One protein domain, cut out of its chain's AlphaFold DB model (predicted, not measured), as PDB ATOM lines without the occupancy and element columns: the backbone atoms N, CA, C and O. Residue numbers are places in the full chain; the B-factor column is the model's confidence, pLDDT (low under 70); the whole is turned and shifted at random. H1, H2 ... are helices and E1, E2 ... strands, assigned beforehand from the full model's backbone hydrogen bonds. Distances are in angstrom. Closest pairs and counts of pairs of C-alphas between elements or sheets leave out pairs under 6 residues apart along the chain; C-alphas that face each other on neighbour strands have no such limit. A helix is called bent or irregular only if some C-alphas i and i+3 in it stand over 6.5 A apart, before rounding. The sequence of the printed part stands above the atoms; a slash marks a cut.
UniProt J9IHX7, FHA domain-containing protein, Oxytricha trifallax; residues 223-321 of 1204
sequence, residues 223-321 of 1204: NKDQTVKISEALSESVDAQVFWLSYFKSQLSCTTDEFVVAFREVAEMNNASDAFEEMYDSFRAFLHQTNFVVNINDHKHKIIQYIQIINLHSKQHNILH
ATOM      1  N   ASN A 223      14.589 -27.135 -11.579       47.88
ATOM      2  CA  ASN A 223      14.883 -26.956 -10.150       47.88
ATOM      3  C   ASN A 223      14.234 -28.135  -9.395       47.88
ATOM      4  O   ASN A 223      13.059 -28.419  -9.641       47.88
ATOM      5  N   LYS A 224      14.990 -28.889  -8.581       51.72
ATOM      6  CA  LYS A 224      14.511 -30.182  -8.051       51.72
ATOM      7  C   LYS A 224      13.211 -30.009  -7.269       51.72
ATOM      8  O   LYS A 224      12.238 -30.692  -7.575       51.72
ATOM      9  N   ASP A 225      13.154 -29.027  -6.380       65.69
ATOM     10  CA  ASP A 225      11.974 -28.689  -5.584       65.69
ATOM     11  C   ASP A 225      10.773 -28.327  -6.465       65.69
ATOM     12  O   ASP A 225       9.646 -28.711  -6.169       65.69
ATOM     13  N   GLN A 226      10.990 -27.586  -7.557       68.06
ATOM     14  CA  GLN A 226       9.942 -27.287  -8.535       68.06
ATOM     15  C   GLN A 226       9.543 -28.530  -9.339       68.06
ATOM     16  O   GLN A 226       8.363 -28.710  -9.604       68.06
ATOM     17  N   THR A 227      10.477 -29.425  -9.670       69.25
ATOM     18  CA  THR A 227      10.179 -30.720 -10.311       69.25
ATOM     19  C   THR A 227       9.255 -31.548  -9.426       69.25
ATOM     20  O   THR A 227       8.250 -32.070  -9.904       69.25
ATOM     21  N   VAL A 228       9.586 -31.630  -8.133       75.62
ATOM     22  CA  VAL A 228       8.805 -32.321  -7.105       75.62
ATOM     23  C   VAL A 228       7.424 -31.677  -6.990       75.62
ATOM     24  O   VAL A 228       6.443 -32.359  -7.252       75.62
ATOM     25  N   LYS A 229       7.332 -30.355  -6.795       82.38
ATOM     26  CA  LYS A 229       6.049 -29.626  -6.696       82.38
ATOM     27  C   LYS A 229       5.163 -29.783  -7.939       82.38
ATOM     28  O   LYS A 229       3.952 -29.933  -7.812       82.38
ATOM     29  N   ILE A 230       5.746 -29.802  -9.142       84.12
ATOM     30  CA  ILE A 230       5.018 -30.077 -10.394       84.12
ATOM     31  C   ILE A 230       4.529 -31.532 -10.433       84.12
ATOM     32  O   ILE A 230       3.391 -31.785 -10.823       84.12
ATOM     33  N   SER A 231       5.364 -32.484 -10.014       88.81
ATOM     34  CA  SER A 231       5.030 -33.917  -9.996       88.81
ATOM     35  C   SER A 231       3.979 -34.262  -8.938       88.81
ATOM     36  O   SER A 231       3.124 -35.104  -9.180       88.81
ATOM     37  N   GLU A 232       3.998 -33.576  -7.795       92.31
ATOM     38  CA  GLU A 232       2.992 -33.645  -6.733       92.31
ATOM     39  C   GLU A 232       1.664 -33.030  -7.187       92.31
ATOM     40  O   GLU A 232       0.616 -33.677  -7.115       92.31
ATOM     41  N   ALA A 233       1.690 -31.801  -7.714       94.31
ATOM     42  CA  ALA A 233       0.482 -31.101  -8.146       94.31
ATOM     43  C   ALA A 233      -0.174 -31.746  -9.381       94.31
ATOM     44  O   ALA A 233      -1.393 -31.697  -9.517       94.31
ATOM     45  N   LEU A 234       0.601 -32.400 -10.252       94.62
ATOM     46  CA  LEU A 234       0.104 -33.181 -11.394       94.62
ATOM     47  C   LEU A 234       0.185 -34.703 -11.149       94.62
ATOM     48  O   LEU A 234       0.163 -35.485 -12.101       94.62
ATOM     49  N   SER A 235       0.251 -35.151  -9.890       94.75
ATOM     50  CA  SER A 235       0.368 -36.576  -9.506       94.75
ATOM     51  C   SER A 235      -0.743 -37.466 -10.079       94.75
ATOM     52  O   SER A 235      -0.502 -38.620 -10.425       94.75
ATOM     53  N   GLU A 236      -1.933 -36.896 -10.269       96.44
ATOM     54  CA  GLU A 236      -3.108 -37.510 -10.903       96.44
ATOM     55  C   GLU A 236      -2.897 -37.909 -12.387       96.44
ATOM     56  O   GLU A 236      -3.692 -38.680 -12.925       96.44
ATOM     57  N   SER A 237      -1.860 -37.406 -13.080       94.88
ATOM     58  CA  SER A 237      -1.541 -37.807 -14.461       94.88
ATOM     59  C   SER A 237      -0.062 -37.635 -14.824       94.88
ATOM     60  O   SER A 237       0.438 -36.521 -14.995       94.88
ATOM     61  N   VAL A 238       0.621 -38.760 -15.064       87.38
ATOM     62  CA  VAL A 238       2.007 -38.796 -15.573       87.38
ATOM     63  C   VAL A 238       2.135 -38.070 -16.916       87.38
ATOM     64  O   VAL A 238       3.122 -37.379 -17.146       87.38
ATOM     65  N   ASP A 239       1.128 -38.149 -17.789       88.50
ATOM     66  CA  ASP A 239       1.153 -37.427 -19.065       88.50
ATOM     67  C   ASP A 239       1.067 -35.911 -18.876       88.50
ATOM     68  O   ASP A 239       1.743 -35.172 -19.588       88.50
ATOM     69  N   ALA A 240       0.297 -35.435 -17.892       94.12
ATOM     70  CA  ALA A 240       0.254 -34.011 -17.565       94.12
ATOM     71  C   ALA A 240       1.607 -33.524 -17.014       94.12
ATOM     72  O   ALA A 240       2.058 -32.445 -17.394       94.12
ATOM     73  N   GLN A 241       2.293 -34.336 -16.197       87.75
ATOM     74  CA  GLN A 241       3.660 -34.050 -15.737       87.75
ATOM     75  C   GLN A 241       4.641 -33.981 -16.915       87.75
ATOM     76  O   GLN A 241       5.383 -33.010 -17.045       87.75
ATOM     77  N   VAL A 242       4.635 -34.983 -17.802       78.50
ATOM     78  CA  VAL A 242       5.543 -35.043 -18.960       78.50
ATOM     79  C   VAL A 242       5.286 -33.888 -19.920       78.50
ATOM     80  O   VAL A 242       6.241 -33.247 -20.355       78.50
ATOM     81  N   PHE A 243       4.020 -33.577 -20.207       89.12
ATOM     82  CA  PHE A 243       3.633 -32.395 -20.972       89.12
ATOM     83  C   PHE A 243       4.197 -31.123 -20.337       89.12
ATOM     84  O   PHE A 243       4.936 -30.379 -20.985       89.12
ATOM     85  N   TRP A 244       3.906 -30.900 -19.054       90.38
ATOM     86  CA  TRP A 244       4.267 -29.653 -18.397       90.38
ATOM     87  C   TRP A 244       5.783 -29.451 -18.322       90.38
ATOM     88  O   TRP A 244       6.293 -28.402 -18.720       90.38
ATOM     89  N   LEU A 245       6.523 -30.477 -17.894       76.44
ATOM     90  CA  LEU A 245       7.983 -30.421 -17.796       76.44
ATOM     91  C   LEU A 245       8.661 -30.284 -19.173       76.44
ATOM     92  O   LEU A 245       9.739 -29.696 -19.257       76.44
ATOM     93  N   SER A 246       8.039 -30.766 -20.254       72.56
ATOM     94  CA  SER A 246       8.595 -30.659 -21.614       72.56
ATOM     95  C   SER A 246       8.392 -29.279 -22.251       72.56
ATOM     96  O   SER A 246       9.284 -28.808 -22.955       72.56
ATOM     97  N   TYR A 247       7.254 -28.619 -22.003       77.00
ATOM     98  CA  TYR A 247       6.918 -27.326 -22.623       77.00
ATOM     99  C   TYR A 247       7.189 -26.103 -21.729       77.00
ATOM    100  O   TYR A 247       7.531 -25.035 -22.247       77.00
ATOM    101  N   PHE A 248       7.097 -26.250 -20.402       78.81
ATOM    102  CA  PHE A 248       7.226 -25.153 -19.424       78.81
ATOM    103  C   PHE A 248       8.319 -25.396 -18.364       78.81
ATOM    104  O   PHE A 248       8.559 -24.541 -17.511       78.81
ATOM    105  N   LYS A 249       9.046 -26.522 -18.439       80.56
ATOM    106  CA  LYS A 249      10.183 -26.851 -17.558       80.56
ATOM    107  C   LYS A 249       9.772 -26.801 -16.079       80.56
ATOM    108  O   LYS A 249       8.852 -27.503 -15.683       80.56
ATOM    109  N   SER A 250      10.451 -25.991 -15.260       73.12
ATOM    110  CA  SER A 250      10.181 -25.838 -13.824       73.12
ATOM    111  C   SER A 250       9.192 -24.714 -13.483       73.12
ATOM    112  O   SER A 250       8.964 -24.433 -12.305       73.12
ATOM    113  N   GLN A 251       8.617 -24.041 -14.483       76.75
ATOM    114  CA  GLN A 251       7.693 -22.931 -14.258       76.75
ATOM    115  C   GLN A 251       6.388 -23.455 -13.646       76.75
ATOM    116  O   GLN A 251       5.736 -24.314 -14.229       76.75
ATOM    117  N   LEU A 252       5.973 -22.918 -12.494       85.25
ATOM    118  CA  LEU A 252       4.670 -23.246 -11.891       85.25
ATOM    119  C   LEU A 252       3.493 -22.555 -12.602       85.25
ATOM    120  O   LEU A 252       2.340 -22.894 -12.347       85.25
ATOM    121  N   SER A 253       3.763 -21.606 -13.504       87.00
ATOM    122  CA  SER A 253       2.755 -20.987 -14.362       87.00
ATOM    123  C   SER A 253       3.312 -20.578 -15.729       87.00
ATOM    124  O   SER A 253       4.492 -20.261 -15.853       87.00
ATOM    125  N   CYS A 254       2.451 -20.567 -16.746       83.75
ATOM    126  CA  CYS A 254       2.732 -20.065 -18.097       83.75
ATOM    127  C   CYS A 254       1.582 -19.165 -18.591       83.75
ATOM    128  O   CYS A 254       0.524 -19.108 -17.955       83.75
ATOM    129  N   THR A 255       1.748 -18.451 -19.713       81.50
ATOM    130  CA  THR A 255       0.593 -17.766 -20.326       81.50
ATOM    131  C   THR A 255      -0.365 -18.780 -20.944       81.50
ATOM    132  O   THR A 255       0.058 -19.804 -21.484       81.50
ATOM    133  N   THR A 256      -1.668 -18.495 -20.929       85.62
ATOM    134  CA  THR A 256      -2.649 -19.410 -21.537       85.62
ATOM    135  C   THR A 256      -2.477 -19.511 -23.061       85.62
ATOM    136  O   THR A 256      -2.795 -20.548 -23.634       85.62
ATOM    137  N   ASP A 257      -1.879 -18.507 -23.716       77.88
ATOM    138  CA  ASP A 257      -1.467 -18.598 -25.126       77.88
ATOM    139  C   ASP A 257      -0.428 -19.709 -25.344       77.88
ATOM    140  O   ASP A 257      -0.557 -20.522 -26.258       77.88
ATOM    141  N   GLU A 258       0.608 -19.760 -24.500       78.81
ATOM    142  CA  GLU A 258       1.652 -20.788 -24.568       78.81
ATOM    143  C   GLU A 258       1.108 -22.164 -24.196       78.81
ATOM    144  O   GLU A 258       1.471 -23.146 -24.844       78.81
ATOM    145  N   PHE A 259       0.207 -22.229 -23.210       91.25
ATOM    146  CA  PHE A 259      -0.513 -23.452 -22.870       91.25
ATOM    147  C   PHE A 259      -1.268 -24.002 -24.085       91.25
ATOM    148  O   PHE A 259      -1.074 -25.157 -24.454       91.25
ATOM    149  N   VAL A 260      -2.075 -23.168 -24.751       90.38
ATOM    150  CA  VAL A 260      -2.879 -23.565 -25.919       90.38
ATOM    151  C   VAL A 260      -2.003 -23.915 -27.127       90.38
ATOM    152  O   VAL A 260      -2.312 -24.876 -27.827       90.38
ATOM    153  N   VAL A 261      -0.891 -23.208 -27.369       83.50
ATOM    154  CA  VAL A 261       0.045 -23.546 -28.460       83.50
ATOM    155  C   VAL A 261       0.744 -24.883 -28.208       83.50
ATOM    156  O   VAL A 261       0.718 -25.739 -29.088       83.50
ATOM    157  N   ALA A 262       1.307 -25.098 -27.016       84.19
ATOM    158  CA  ALA A 262       1.925 -26.372 -26.640       84.19
ATOM    159  C   ALA A 262       0.924 -27.535 -26.716       84.19
ATOM    160  O   ALA A 262       1.234 -28.616 -27.217       84.19
ATOM    161  N   PHE A 263      -0.298 -27.300 -26.242       92.44
ATOM    162  CA  PHE A 263      -1.375 -28.278 -26.264       92.44
ATOM    163  C   PHE A 263      -1.808 -28.629 -27.698       92.44
ATOM    164  O   PHE A 263      -1.990 -29.808 -28.005       92.44
ATOM    165  N   ARG A 264      -1.875 -27.644 -28.609       91.69
ATOM    166  CA  ARG A 264      -2.112 -27.894 -30.039       91.69
ATOM    167  C   ARG A 264      -0.972 -28.681 -30.682       91.69
ATOM    168  O   ARG A 264      -1.246 -29.640 -31.390       91.69
ATOM    169  N   GLU A 265       0.286 -28.339 -30.401       82.25
ATOM    170  CA  GLU A 265       1.441 -29.082 -30.932       82.25
ATOM    171  C   GLU A 265       1.416 -30.560 -30.483       82.25
ATOM    172  O   GLU A 265       1.701 -31.450 -31.285       82.25
ATOM    173  N   VAL A 266       0.988 -30.861 -29.249       85.25
ATOM    174  CA  VAL A 266       0.772 -32.252 -28.797       85.25
ATOM    175  C   VAL A 266      -0.437 -32.910 -29.468       85.25
ATOM    176  O   VAL A 266      -0.357 -34.090 -29.808       85.25
ATOM    177  N   ALA A 267      -1.532 -32.181 -29.712       89.75
ATOM    178  CA  ALA A 267      -2.677 -32.706 -30.459       89.75
ATOM    179  C   ALA A 267      -2.286 -33.073 -31.902       89.75
ATOM    180  O   ALA A 267      -2.613 -34.164 -32.367       89.75
ATOM    181  N   GLU A 268      -1.525 -32.207 -32.577       81.56
ATOM    182  CA  GLU A 268      -0.944 -32.452 -33.901       81.56
ATOM    183  C   GLU A 268      -0.048 -33.710 -33.887       81.56
ATOM    184  O   GLU A 268      -0.230 -34.604 -34.716       81.56
ATOM    185  N   MET A 269       0.861 -33.850 -32.909       74.44
ATOM    186  CA  MET A 269       1.734 -35.034 -32.776       74.44
ATOM    187  C   MET A 269       0.967 -36.339 -32.513       74.44
ATOM    188  O   MET A 269       1.294 -37.377 -33.091       74.44
ATOM    189  N   ASN A 270      -0.075 -36.295 -31.682       82.69
ATOM    190  CA  ASN A 270      -0.909 -37.453 -31.356       82.69
ATOM    191  C   ASN A 270      -1.966 -37.774 -32.437       82.69
ATOM    192  O   ASN A 270      -2.750 -38.708 -32.259       82.69
ATOM    193  N   ASN A 271      -1.971 -37.049 -33.569       84.94
ATOM    194  CA  ASN A 271      -2.971 -37.147 -34.645       84.94
ATOM    195  C   ASN A 271      -4.413 -36.940 -34.127       84.94
ATOM    196  O   ASN A 271      -5.350 -37.617 -34.543       84.94
ATOM    197  N   ALA A 272      -4.562 -36.003 -33.189       91.75
ATOM    198  CA  ALA A 272      -5.783 -35.667 -32.460       91.75
ATOM    199  C   ALA A 272      -6.199 -34.191 -32.659       91.75
ATOM    200  O   ALA A 272      -6.857 -33.609 -31.798       91.75
ATOM    201  N   SER A 273      -5.811 -33.573 -33.782       90.44
ATOM    202  CA  SER A 273      -6.126 -32.172 -34.111       90.44
ATOM    203  C   SER A 273      -7.628 -31.868 -34.083       90.44
ATOM    204  O   SER A 273      -8.015 -30.829 -33.564       90.44
ATOM    205  N   ASP A 274      -8.477 -32.791 -34.545       92.25
ATOM    206  CA  ASP A 274      -9.937 -32.619 -34.518       92.25
ATOM    207  C   ASP A 274     -10.452 -32.394 -33.082       92.25
ATOM    208  O   ASP A 274     -11.243 -31.488 -32.829       92.25
ATOM    209  N   ALA A 275      -9.917 -33.144 -32.110       92.56
ATOM    210  CA  ALA A 275     -10.270 -33.003 -30.698       92.56
ATOM    211  C   ALA A 275      -9.749 -31.690 -30.080       92.56
ATOM    212  O   ALA A 275     -10.338 -31.182 -29.127       92.56
ATOM    213  N   PHE A 276      -8.661 -31.116 -30.609       94.25
ATOM    214  CA  PHE A 276      -8.222 -29.772 -30.218       94.25
ATOM    215  C   PHE A 276      -9.227 -28.706 -30.672       94.25
ATOM    216  O   PHE A 276      -9.593 -27.846 -29.871       94.25
ATOM    217  N   GLU A 277      -9.700 -28.785 -31.919       94.44
ATOM    218  CA  GLU A 277     -10.689 -27.845 -32.460       94.44
ATOM    219  C   GLU A 277     -12.047 -27.983 -31.744       94.44
ATOM    220  O   GLU A 277     -12.634 -26.975 -31.354       94.44
ATOM    221  N   GLU A 278     -12.503 -29.206 -31.435       94.75
ATOM    222  CA  GLU A 278     -13.692 -29.442 -30.590       94.75
ATOM    223  C   GLU A 278     -13.566 -28.820 -29.182       94.75
ATOM    224  O   GLU A 278     -14.556 -28.383 -28.593       94.75
ATOM    225  N   MET A 279     -12.349 -28.738 -28.635       94.44
ATOM    226  CA  MET A 279     -12.076 -28.097 -27.344       94.44
ATOM    227  C   MET A 279     -11.823 -26.580 -27.436       94.44
ATOM    228  O   MET A 279     -11.693 -25.933 -26.393       94.44
ATOM    229  N   TYR A 280     -11.766 -25.978 -28.628       91.62
ATOM    230  CA  TYR A 280     -11.284 -24.603 -28.810       91.62
ATOM    231  C   TYR A 280     -12.109 -23.542 -28.055       91.62
ATOM    232  O   TYR A 280     -11.540 -22.662 -27.399       91.62
ATOM    233  N   ASP A 281     -13.440 -23.662 -28.026       93.00
ATOM    234  CA  ASP A 281     -14.290 -22.773 -27.217       93.00
ATOM    235  C   ASP A 281     -14.139 -23.021 -25.703       93.00
ATOM    236  O   ASP A 281     -14.250 -22.086 -24.904       93.00
ATOM    237  N   SER A 282     -13.779 -24.243 -25.286       93.81
ATOM    238  CA  SER A 282     -13.387 -24.511 -23.895       93.81
ATOM    239  C   SER A 282     -12.084 -23.791 -23.541       93.81
ATOM    240  O   SER A 282     -11.990 -23.213 -22.458       93.81
ATOM    241  N   PHE A 283     -11.110 -23.746 -24.457       90.81
ATOM    242  CA  PHE A 283      -9.882 -22.971 -24.262       90.81
ATOM    243  C   PHE A 283     -10.133 -21.466 -24.217       90.81
ATOM    244  O   PHE A 283      -9.491 -20.786 -23.420       90.81
ATOM    245  N   ARG A 284     -11.098 -20.935 -24.978       88.06
ATOM    246  CA  ARG A 284     -11.526 -19.528 -24.859       88.06
ATOM    247  C   ARG A 284     -12.169 -19.223 -23.506       88.06
ATOM    248  O   ARG A 284     -11.817 -18.227 -22.878       88.06
ATOM    249  N   ALA A 285     -13.053 -20.091 -23.014       92.00
ATOM    250  CA  ALA A 285     -13.617 -19.945 -21.672       92.00
ATOM    251  C   ALA A 285     -12.525 -20.009 -20.583       92.00
ATOM    252  O   ALA A 285     -12.503 -19.182 -19.670       92.00
ATOM    253  N   PHE A 286     -11.573 -20.936 -20.718       92.62
ATOM    254  CA  PHE A 286     -10.437 -21.102 -19.808       92.62
ATOM    255  C   PHE A 286      -9.457 -19.913 -19.857       92.62
ATOM    256  O   PHE A 286      -9.016 -19.451 -18.808       92.62
ATOM    257  N   LEU A 287      -9.176 -19.345 -21.036       84.44
ATOM    258  CA  LEU A 287      -8.409 -18.101 -21.228       84.44
ATOM    259  C   LEU A 287      -8.945 -16.953 -20.362       84.44
ATOM    260  O   LEU A 287      -8.182 -16.314 -19.637       84.44
ATOM    261  N   HIS A 288     -10.261 -16.733 -20.400       86.44
ATOM    262  CA  HIS A 288     -10.913 -15.704 -19.593       86.44
ATOM    263  C   HIS A 288     -10.965 -16.071 -18.101       86.44
ATOM    264  O   HIS A 288     -10.686 -15.217 -17.265       86.44
ATOM    265  N   GLN A 289     -11.258 -17.331 -17.755       90.88
ATOM    266  CA  GLN A 289     -11.307 -17.793 -16.361       90.88
ATOM    267  C   GLN A 289      -9.944 -17.688 -15.653       90.88
ATOM    268  O   GLN A 289      -9.885 -17.295 -14.492       90.88
ATOM    269  N   THR A 290      -8.855 -18.020 -16.351       87.31
ATOM    270  CA  THR A 290      -7.474 -17.995 -15.825       87.31
ATOM    271  C   THR A 290      -6.832 -16.604 -15.836       87.31
ATOM    272  O   THR A 290      -5.660 -16.470 -15.494       87.31
ATOM    273  N   ASN A 291      -7.556 -15.560 -16.267       85.06
ATOM    274  CA  ASN A 291      -7.001 -14.227 -16.533       85.06
ATOM    275  C   ASN A 291      -5.682 -14.304 -17.340       85.06
ATOM    276  O   ASN A 291      -4.681 -13.677 -16.995       85.06
ATOM    277  N   PHE A 292      -5.682 -15.107 -18.410       85.38
ATOM    278  CA  PHE A 292      -4.548 -15.329 -19.318       85.38
ATOM    279  C   PHE A 292      -3.282 -15.979 -18.706       85.38
ATOM    280  O   PHE A 292      -2.257 -16.045 -19.394       85.38
ATOM    281  N   VAL A 293      -3.330 -16.504 -17.470       84.69
ATOM    282  CA  VAL A 293      -2.192 -17.169 -16.800       84.69
ATOM    283  C   VAL A 293      -2.585 -18.539 -16.231       84.69
ATOM    284  O   VAL A 293      -3.283 -18.644 -15.222       84.69
ATOM    285  N   VAL A 294      -2.060 -19.617 -16.815       91.75
ATOM    286  CA  VAL A 294      -2.262 -20.985 -16.312       91.75
ATOM    287  C   VAL A 294      -1.224 -21.292 -15.235       91.75
ATOM    288  O   VAL A 294      -0.090 -21.644 -15.540       91.75
ATOM    289  N   ASN A 295      -1.615 -21.171 -13.967       92.62
ATOM    290  CA  ASN A 295      -0.891 -21.723 -12.812       92.62
ATOM    291  C   ASN A 295      -1.273 -23.195 -12.572       92.62
ATOM    292  O   ASN A 295      -2.456 -23.527 -12.616       92.62
ATOM    293  N   ILE A 296      -0.307 -24.069 -12.281       93.62
ATOM    294  CA  ILE A 296      -0.570 -25.480 -11.954       93.62
ATOM    295  C   ILE A 296      -1.389 -25.601 -10.671       93.62
ATOM    296  O   ILE A 296      -2.356 -26.356 -10.641       93.62
ATOM    297  N   ASN A 297      -1.029 -24.855  -9.623       92.38
ATOM    298  CA  ASN A 297      -1.649 -25.002  -8.303       92.38
ATOM    299  C   ASN A 297      -3.160 -24.733  -8.361       92.38
ATOM    300  O   ASN A 297      -3.946 -25.457  -7.755       92.38
ATOM    301  N   ASP A 298      -3.549 -23.733  -9.155       94.81
ATOM    302  CA  ASP A 298      -4.934 -23.276  -9.286       94.81
ATOM    303  C   ASP A 298      -5.717 -24.077 -10.346       94.81
ATOM    304  O   ASP A 298      -6.940 -24.197 -10.264       94.81
ATOM    305  N   HIS A 299      -5.031 -24.646 -11.350       96.94
ATOM    306  CA  HIS A 299      -5.668 -25.230 -12.540       96.94
ATOM    307  C   HIS A 299      -5.303 -26.698 -12.825       96.94
ATOM    308  O   HIS A 299      -5.684 -27.208 -13.882       96.94
ATOM    309  N   LYS A 300      -4.611 -27.407 -11.918       96.38
ATOM    310  CA  LYS A 300      -4.129 -28.789 -12.131       96.38
ATOM    311  C   LYS A 300      -5.172 -29.716 -12.754       96.38
ATOM    312  O   LYS A 300      -4.915 -30.300 -13.803       96.38
ATOM    313  N   HIS A 301      -6.381 -29.782 -12.197       97.12
ATOM    314  CA  HIS A 301      -7.441 -30.664 -12.693       97.12
ATOM    315  C   HIS A 301      -7.899 -30.310 -14.120       97.12
ATOM    316  O   HIS A 301      -8.295 -31.198 -14.870       97.12
ATOM    317  N   LYS A 302      -7.804 -29.035 -14.534       96.88
ATOM    318  CA  LYS A 302      -8.064 -28.613 -15.920       96.88
ATOM    319  C   LYS A 302      -6.932 -29.023 -16.858       96.88
ATOM    320  O   LYS A 302      -7.210 -29.578 -17.914       96.88
ATOM    321  N   ILE A 303      -5.678 -28.826 -16.449       96.75
ATOM    322  CA  ILE A 303      -4.490 -29.283 -17.192       96.75
ATOM    323  C   ILE A 303      -4.567 -30.802 -17.429       96.75
ATOM    324  O   ILE A 303      -4.425 -31.268 -18.559       96.75
ATOM    325  N   ILE A 304      -4.873 -31.561 -16.373       97.06
ATOM    326  CA  ILE A 304      -5.061 -33.016 -16.405       97.06
ATOM    327  C   ILE A 304      -6.222 -33.405 -17.330       97.06
ATOM    328  O   ILE A 304      -6.024 -34.241 -18.210       97.06
ATOM    329  N   GLN A 305      -7.396 -32.774 -17.185       96.75
ATOM    330  CA  GLN A 305      -8.568 -33.033 -18.032       96.75
ATOM    331  C   GLN A 305      -8.251 -32.837 -19.519       96.75
ATOM    332  O   GLN A 305      -8.569 -33.704 -20.328       96.75
ATOM    333  N   TYR A 306      -7.619 -31.721 -19.890       96.12
ATOM    334  CA  TYR A 306      -7.303 -31.441 -21.289       96.12
ATOM    335  C   TYR A 306      -6.321 -32.477 -21.866       96.12
ATOM    336  O   TYR A 306      -6.573 -33.027 -22.939       96.12
ATOM    337  N   ILE A 307      -5.249 -32.822 -21.143       95.25
ATOM    338  CA  ILE A 307      -4.273 -33.832 -21.600       95.25
ATOM    339  C   ILE A 307      -4.907 -35.227 -21.711       95.25
ATOM    340  O   ILE A 307      -4.656 -35.941 -22.682       95.25
ATOM    341  N   GLN A 308      -5.799 -35.596 -20.786       95.06
ATOM    342  CA  GLN A 308      -6.573 -36.837 -20.887       95.06
ATOM    343  C   GLN A 308      -7.453 -36.875 -22.147       95.06
ATOM    344  O   GLN A 308      -7.533 -37.924 -22.782       95.06
ATOM    345  N   ILE A 309      -8.069 -35.759 -22.561       94.44
ATOM    346  CA  ILE A 309      -8.907 -35.728 -23.771       94.44
ATOM    347  C   ILE A 309      -8.072 -35.950 -25.042       94.44
ATOM    348  O   ILE A 309      -8.491 -36.750 -25.879       94.44
ATOM    349  N   ILE A 310      -6.884 -35.342 -25.184       91.81
ATOM    350  CA  ILE A 310      -5.981 -35.676 -26.307       91.81
ATOM    351  C   ILE A 310      -5.631 -37.168 -26.284       91.81
ATOM    352  O   ILE A 310      -5.717 -37.835 -27.314       91.81
ATOM    353  N   ASN A 311      -5.252 -37.707 -25.124       88.69
ATOM    354  CA  ASN A 311      -4.732 -39.073 -25.037       88.69
ATOM    355  C   ASN A 311      -5.832 -40.136 -25.251       88.69
ATOM    356  O   ASN A 311      -5.551 -41.228 -25.739       88.69
ATOM    357  N   LEU A 312      -7.100 -39.806 -24.980       90.69
ATOM    358  CA  LEU A 312      -8.256 -40.622 -25.376       90.69
ATOM    359  C   LEU A 312      -8.494 -40.616 -26.899       90.69
ATOM    360  O   LEU A 312      -8.938 -41.622 -27.452       90.69
ATOM    361  N   HIS A 313      -8.177 -39.515 -27.586       88.94
ATOM    362  CA  HIS A 313      -8.279 -39.412 -29.047       88.94
ATOM    363  C   HIS A 313      -7.038 -39.937 -29.787       88.94
ATOM    364  O   HIS A 313      -7.118 -40.230 -30.982       88.94
ATOM    365  N   SER A 314      -5.912 -40.131 -29.092       84.88
ATOM    366  CA  SER A 314      -4.670 -40.673 -29.652       84.88
ATOM    367  C   SER A 314      -4.770 -42.189 -29.896       84.88
ATOM    368  O   SER A 314      -4.220 -43.006 -29.158       84.88
ATOM    369  N   LYS A 315      -5.500 -42.579 -30.950       71.19
ATOM    370  CA  LYS A 315      -5.950 -43.962 -31.234       71.19
ATOM    371  C   LYS A 315      -4.850 -45.037 -31.292       71.19
ATOM    372  O   LYS A 315      -5.185 -46.215 -31.206       71.19
ATOM    373  N   GLN A 316      -3.577 -44.674 -31.492       69.56
ATOM    374  CA  GLN A 316      -2.462 -45.633 -31.636       69.56
ATOM    375  C   GLN A 316      -1.103 -45.191 -31.048       69.56
ATOM    376  O   GLN A 316      -0.232 -46.041 -30.877       69.56
ATOM    377  N   HIS A 317      -0.883 -43.904 -30.755       69.88
ATOM    378  CA  HIS A 317       0.433 -43.368 -30.368       69.88
ATOM    379  C   HIS A 317       0.255 -42.125 -29.489       69.88
ATOM    380  O   HIS A 317      -0.403 -41.178 -29.908       69.88
ATOM    381  N   ASN A 318       0.835 -42.142 -28.286       80.69
ATOM    382  CA  ASN A 318       0.857 -41.012 -27.357       80.69
ATOM    383  C   ASN A 318       2.317 -40.574 -27.167       80.69
ATOM    384  O   ASN A 318       3.095 -41.247 -26.484       80.69
ATOM    385  N   ILE A 319       2.678 -39.435 -27.759       74.38
ATOM    386  CA  ILE A 319       4.045 -38.905 -27.767       74.38
ATOM    387  C   ILE A 319       4.592 -38.650 -26.352       74.38
ATOM    388  O   ILE A 319       5.795 -38.776 -26.128       74.38
ATOM    389  N   LEU A 320       3.720 -38.360 -25.379       76.44
ATOM    390  CA  LEU A 320       4.092 -38.126 -23.981       76.44
ATOM    391  C   LEU A 320       4.516 -39.439 -23.298       76.44
ATOM    392  O   LEU A 320       5.577 -39.503 -22.679       76.44
ATOM    393  N   HIS A 321       3.760 -40.524 -23.494       70.56
ATOM    394  CA  HIS A 321       4.133 -41.863 -23.018       70.56
ATOM    395  C   HIS A 321       5.446 -42.364 -23.638       70.56
ATOM    396  O   HIS A 321       6.294 -42.935 -22.944       70.56
TER     397      HIS A 321
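Overview. This is residues 223 to 321 of the 1204 residues of the protein "FHA domain-containing protein" of Oxytricha trifallax (UniProt J9IHX7). A compact helical body has the long H6 through its middle, with H2 crossing it on one side, H1 meeting the first residues of H6 with its last residues to make a corner, and H3 and H4 packed on the later half of H6. A small two-strand ladder, E1 and E2, joins the starts of H3 and H6, while H5 runs back past H3 from H4. The printed part has 99 residues, in the order H1 H2 E1 H3 H4 H5 E2 H6; it is mostly helix, with an antiparallel sheet E1 - E2, a radius of gyration of the C-alphas of 12.6 A and spans of 36 by 30 by 18 A.

Arrangement. E1, residues 253 to 255, and E2, residues 293 to 295, are antiparallel at 159 degrees, with N 254 and O 294 at 3.0 A and N 294 and O 254 at 2.9 A, within hydrogen-bond range. H6, residues 296 to 313, is the hub and touches four helices. H2, residues 238 to 247, touches it about perpendicular at 74 degrees, the closest C-alphas being Ala 240 and Ile 304, 5.5 A. H1, residues 224 to 233, touches H6 with C-alphas 233 and 297 closest, 6.5 A. H3, residues 256 to 269, only just touches H6 with 3 pairs of C-alphas within 8 A, closest Ala 267 and Ile 310, 6.1 A, at a shallow tilt of 22 degrees, the same way. H4, residues 273 to 278, touches H6, with C-alphas 275 and 310 closest, 6.7 A. H5, residues 280 to 289, is apart from H6. Every O i to N i+4 pair is within range in H1 to H5, and 12 of 14 in H6.

Along the chain. H1 begins at C-alpha 224 (14.511, -30.182, -8.051). H3 is 19.7 A long. H6, 23.4 A, ends at C-alpha 313 (-8.279, -39.412, -29.047); it is irregular, with C-alphas 298 and 301 8.5 A apart.

Size, cuts and confidence. The farthest C-alphas, Asp 225 and Asp 274, are 36.5 A apart. The printed part has no cut, and its links between named elements are tight. Confidence is under 70 at residues 223 to 227 and 316 to 317.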